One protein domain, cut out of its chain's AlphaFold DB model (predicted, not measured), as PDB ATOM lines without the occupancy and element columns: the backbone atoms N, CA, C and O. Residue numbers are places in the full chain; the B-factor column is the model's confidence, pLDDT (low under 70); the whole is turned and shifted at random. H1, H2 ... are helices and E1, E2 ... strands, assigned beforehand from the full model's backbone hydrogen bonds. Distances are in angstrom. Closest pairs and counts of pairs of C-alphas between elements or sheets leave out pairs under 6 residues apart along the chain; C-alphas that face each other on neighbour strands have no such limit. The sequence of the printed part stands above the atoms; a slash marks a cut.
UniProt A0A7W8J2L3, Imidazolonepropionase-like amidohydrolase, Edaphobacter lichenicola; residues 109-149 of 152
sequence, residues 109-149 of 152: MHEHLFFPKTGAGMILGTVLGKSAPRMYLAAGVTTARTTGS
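Overview. This is residues 109 to 149 of the 152 residues of the protein "Imidazolonepropionase-like amidohydrolase" of Edaphobacter lichenicola (UniProt A0A7W8J2L3). What shape? A hairpin arm, E2 and E3, joins a head of H1 and parallel E1 and E4. What else? The printed part has 41 residues, with E1, E2, E3, H1, E4 in order and mixed class. It is loose, radius of gyration of the C-alphas 11.6 A, spanning 37 by 17 by 12 A.

Along the chain. What begins? E1 is residues 109 to 112, from C-alpha 109 (120.186, 129.896, 141.456); E2 is 114 to 119, E3 122 to 127. What follows? H1 is residues 131 to 138; E4, 141 to 148, ends at C-alpha 148 (115.899, 121.306, 147.186).

Arrangement. What pairs? E1 and E4 have N 147 and O 111 within hydrogen-bond range, 3.3 A; E2 and E3 have N 117 and O 124, 2.7 A. And H1? The C-alphas of Tyr 136 and Thr 142 are its closest to E4, 7.7 A. Every O i to N i+4 pair is within range.

Size, cuts and confidence. Any cut? The printed part has none. Low pLDDT? Residues 117 to 125 and 148 to 149 are under 70.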
ATOM      1  N   MET A 109     121.521 130.243 141.976       91.56
ATOM      2  CA  MET A 109     120.186 129.896 141.456       91.56
ATOM      3  C   MET A 109     119.796 128.434 141.652       91.56
ATOM      4  O   MET A 109     118.641 128.078 141.416       91.56
ATOM      5  N   HIS A 110     120.738 127.595 142.074       90.19
ATOM      6  CA  HIS A 110     120.519 126.169 142.246       90.19
ATOM      7  C   HIS A 110     121.359 125.655 143.412       90.19
ATOM      8  O   HIS A 110     122.461 125.153 143.213       90.19
ATOM      9  N   GLU A 111     120.827 125.787 144.627       85.56
ATOM     10  CA  GLU A 111     121.513 125.348 145.843       85.56
ATOM     11  C   GLU A 111     120.748 124.247 146.575       85.56
ATOM     12  O   GLU A 111     119.513 124.278 146.680       85.56
ATOM     13  N   HIS A 112     121.503 123.309 147.146       86.75
ATOM     14  CA  HIS A 112     120.985 122.244 148.000       86.75
ATOM     15  C   HIS A 112     121.480 122.464 149.423       86.75
ATOM     16  O   HIS A 112     122.677 122.604 149.665       86.75
ATOM     17  N   LEU A 113     120.557 122.464 150.381       86.75
ATOM     18  CA  LEU A 113     120.888 122.593 151.805       86.75
ATOM     19  C   LEU A 113     120.986 121.231 152.501       86.75
ATOM     20  O   LEU A 113     120.881 121.143 153.722       86.75
ATOM     21  N   PHE A 114     121.190 120.162 151.734       81.00
ATOM     22  CA  PHE A 114     121.382 118.807 152.231       81.00
ATOM     23  C   PHE A 114     122.402 118.067 151.366       81.00
ATOM     24  O   PHE A 114     122.609 118.399 150.200       81.00
ATOM     25  N   PHE A 115     123.021 117.039 151.938       76.06
ATOM     26  CA  PHE A 115     123.888 116.128 151.200       76.06
ATOM     27  C   PHE A 115     123.192 114.771 151.034       76.06
ATOM     28  O   PHE A 115     122.803 114.175 152.049       76.06
ATOM     29  N   PRO A 116     123.013 114.264 149.799       71.56
ATOM     30  CA  PRO A 116     122.446 112.944 149.585       71.56
ATOM     31  C   PRO A 116     123.455 111.875 150.012       71.56
ATOM     32  O   PRO A 116     124.585 111.820 149.533       71.56
ATOM     33  N   LYS A 117     123.034 110.996 150.913       69.06
ATOM     34  CA  LYS A 117     123.751 109.787 151.292       69.06
ATOM     35  C   LYS A 117     122.982 108.589 150.756       69.06
ATOM     36  O   LYS A 117     121.849 108.332 151.162       69.06
ATOM     37  N   THR A 118     123.610 107.837 149.863       62.72
ATOM     38  CA  THR A 118     123.050 106.576 149.373       62.72
ATOM     39  C   THR A 118     123.413 105.459 150.348       62.72
ATOM     40  O   THR A 118     124.589 105.252 150.651       62.72
ATOM     41  N   GLY A 119     122.416 104.732 150.850       61.56
ATOM     42  CA  GLY A 119     122.621 103.565 151.708       61.56
ATOM     43  C   GLY A 119     121.421 102.624 151.644       61.56
ATOM     44  O   GLY A 119     120.285 103.080 151.706       61.56
ATOM     45  N   ALA A 120     121.671 101.319 151.481       60.31
ATOM     46  CA  ALA A 120     120.635 100.276 151.415       60.31
ATOM     47  C   ALA A 120     119.490 100.545 150.404       60.31
ATOM     48  O   ALA A 120     118.338 100.217 150.665       60.31
ATOM     49  N   GLY A 121     119.793 101.160 149.252       59.50
ATOM     50  CA  GLY A 121     118.795 101.457 148.212       59.50
ATOM     51  C   GLY A 121     117.892 102.665 148.496       59.50
ATOM     52  O   GLY A 121     116.990 102.938 147.712       59.50
ATOM     53  N   MET A 122     118.144 103.408 149.578       60.06
ATOM     54  CA  MET A 122     117.399 104.610 149.959       60.06
ATOM     55  C   MET A 122     118.283 105.858 149.819       60.06
ATOM     56  O   MET A 122     119.478 105.830 150.136       60.06
ATOM     57  N   ILE A 123     117.688 106.965 149.361       62.31
ATOM     58  CA  ILE A 123     118.298 108.298 149.446       62.31
ATOM     59  C   ILE A 123     117.991 108.849 150.840       62.31
ATOM     60  O   ILE A 123     116.854 109.214 151.133       62.31
ATOM     61  N   LEU A 124     119.000 108.895 151.708       65.06
ATOM     62  CA  LEU A 124     118.934 109.567 153.007       65.06
ATOM     63  C   LEU A 124     119.598 110.941 152.872       65.06
ATOM     64  O   LEU A 124     120.736 111.031 152.423       65.06
ATOM     65  N   GLY A 125     118.919 112.023 153.247       69.75
ATOM     66  CA  GLY A 125     119.502 113.368 153.223       69.75
ATOM     67  C   GLY A 125     120.087 113.751 154.581       69.75
ATOM     68  O   GLY A 125     119.384 113.699 155.585       69.75
ATOM     69  N   THR A 126     121.359 114.159 154.629       76.88
ATOM     70  CA  THR A 126     121.896 114.864 155.808       76.88
ATOM     71  C   THR A 126     121.604 116.348 155.649       76.88
ATOM     72  O   THR A 126     122.128 116.966 154.723       76.88
ATOM     73  N   VAL A 127     120.776 116.916 156.529       80.69
ATOM     74  CA  VAL A 127     120.462 118.350 156.524       80.69
ATOM     75  C   VAL A 127     121.706 119.160 156.878       80.69
ATOM     76  O   VAL A 127     122.365 118.919 157.888       80.69
ATOM     77  N   LEU A 128     122.002 120.160 156.054       83.44
ATOM     78  CA  LEU A 128     123.103 121.108 156.213       83.44
ATOM     79  C   LEU A 128     122.585 122.548 156.342       83.44
ATOM     80  O   LEU A 128     123.291 123.494 155.997       83.44
ATOM     81  N   GLY A 129     121.377 122.742 156.882       82.62
ATOM     82  CA  GLY A 129     120.724 124.053 157.002       82.62
ATOM     83  C   GLY A 129     121.551 125.119 157.736       82.62
ATOM     84  O   GLY A 129     121.426 126.305 157.445       82.62
ATOM     85  N   LYS A 130     122.464 124.726 158.641       83.69
ATOM     86  CA  LYS A 130     123.404 125.657 159.296       83.69
ATOM     87  C   LYS A 130     124.696 125.858 158.486       83.69
ATOM     88  O   LYS A 130     125.166 126.989 158.348       83.69
ATOM     89  N   SER A 131     125.309 124.788 157.990       86.75
ATOM     90  CA  SER A 131     126.646 124.833 157.383       86.75
ATOM     91  C   SER A 131     126.625 125.247 155.914       86.75
ATOM     92  O   SER A 131     127.434 126.089 155.530       86.75
ATOM     93  N   ALA A 132     125.695 124.730 155.106       88.44
ATOM     94  CA  ALA A 132     125.645 125.011 153.672       88.44
ATOM     95  C   ALA A 132     125.495 126.516 153.371       88.44
ATOM     96  O   ALA A 132     126.349 127.038 152.655       88.44
ATOM     97  N   PRO A 133     124.558 127.277 153.981       88.56
ATOM     98  CA  PRO A 133     124.455 128.720 153.723       88.56
ATOM     99  C   PRO A 133     125.722 129.504 154.084       88.56
ATOM    100  O   PRO A 133     126.092 130.443 153.384       88.56
ATOM    101  N   ARG A 134     126.426 129.108 155.155       88.56
ATOM    102  CA  ARG A 134     127.693 129.743 155.555       88.56
ATOM    103  C   ARG A 134     128.805 129.462 154.546       88.56
ATOM    104  O   ARG A 134     129.577 130.363 154.240       88.56
ATOM    105  N   MET A 135     128.872 128.238 154.023       90.44
ATOM    106  CA  MET A 135     129.840 127.871 152.988       90.44
ATOM    107  C   MET A 135     129.560 128.599 151.669       90.44
ATOM    108  O   MET A 135     130.493 129.098 151.047       90.44
ATOM    109  N   TYR A 136     128.289 128.738 151.284       92.44
ATOM    110  CA  TYR A 136     127.890 129.547 150.130       92.44
ATOM    111  C   TYR A 136     128.291 131.014 150.293       92.44
ATOM    112  O   TYR A 136     128.918 131.581 149.397       92.44
ATOM    113  N   LEU A 137     128.026 131.606 151.463       92.38
ATOM    114  CA  LEU A 137     128.447 132.974 151.762       92.38
ATOM    115  C   LEU A 137     129.974 133.130 151.725       92.38
ATOM    116  O   LEU A 137     130.474 134.105 151.170       92.38
ATOM    117  N   ALA A 138     130.720 132.157 152.258       91.88
ATOM    118  CA  ALA A 138     132.183 132.144 152.197       91.88
ATOM    119  C   ALA A 138     132.719 132.051 150.755       91.88
ATOM    120  O   ALA A 138     133.785 132.588 150.466       91.88
ATOM    121  N   ALA A 139     131.968 131.422 149.847       94.00
ATOM    122  CA  ALA A 139     132.256 131.384 148.414       94.00
ATOM    123  C   ALA A 139     131.780 132.642 147.651       94.00
ATOM    124  O   ALA A 139     131.965 132.730 146.439       94.00
ATOM    125  N   GLY A 140     131.179 133.620 148.339       94.94
ATOM    126  CA  GLY A 140     130.719 134.884 147.759       94.94
ATOM    127  C   GLY A 140     129.253 134.902 147.310       94.94
ATOM    128  O   GLY A 140     128.813 135.911 146.758       94.94
ATOM    129  N   VAL A 141     128.485 133.834 147.553       95.88
ATOM    130  CA  VAL A 141     127.037 133.795 147.288       95.88
ATOM    131  C   VAL A 141     126.299 134.533 148.399       95.88
ATOM    132  O   VAL A 141     126.149 134.031 149.511       95.88
ATOM    133  N   THR A 142     125.831 135.742 148.101       94.44
ATOM    134  CA  THR A 142     125.121 136.600 149.065       94.44
ATOM    135  C   THR A 142     123.607 136.437 149.001       94.44
ATOM    136  O   THR A 142     122.913 136.786 149.951       94.44
ATOM    137  N   THR A 143     123.099 135.892 147.894       94.31
ATOM    138  CA  THR A 143     121.683 135.576 147.694       94.31
ATOM    139  C   THR A 143     121.581 134.189 147.087       94.31
ATOM    140  O   THR A 143     122.235 133.909 146.087       94.31
ATOM    141  N   ALA A 144     120.741 133.327 147.653       90.75
ATOM    142  CA  ALA A 144     120.540 131.975 147.150       90.75
ATOM    143  C   ALA A 144     119.050 131.668 146.986       90.75
ATOM    144  O   ALA A 144     118.230 132.043 147.825       90.75
ATOM    145  N   ARG A 145     118.711 130.941 145.921       87.25
ATOM    146  CA  ARG A 145     117.426 130.262 145.763       87.25
ATOM    147  C   ARG A 145     117.670 128.766 145.890       87.25
ATOM    148  O   ARG A 145     118.295 128.159 145.023       87.25
ATOM    149  N   THR A 146     117.162 128.169 146.964       80.12
ATOM    150  CA  THR A 146     117.212 126.714 147.102       80.12
ATOM    151  C   THR A 146     116.161 126.063 146.204       80.12
ATOM    152  O   THR A 146     115.020 126.520 146.124       80.12
ATOM    153  N   THR A 147     116.558 125.010 145.491       70.88
ATOM    154  CA  THR A 147     115.663 124.177 144.665       70.88
ATOM    155  C   THR A 147     115.434 122.797 145.279       70.88
ATOM    156  O   THR A 147     114.793 121.946 144.668       70.88
ATOM    157  N   GLY A 148     115.972 122.568 146.475       65.19
ATOM    158  CA  GLY A 148     115.899 121.306 147.186       65.19
ATOM    159  C   GLY A 148     116.256 121.511 148.651       65.19
ATOM    160  O   GLY A 148     117.418 121.717 149.003       65.19
ATOM    161  N   SER A 149     115.240 121.420 149.501       64.12
ATOM    162  CA  SER A 149     115.382 121.272 150.943       64.12
ATOM    163  C   SER A 149     114.439 120.163 151.390       64.12
ATOM    164  O   SER A 149     113.361 119.991 150.821       64.12
TER     165      SER A 149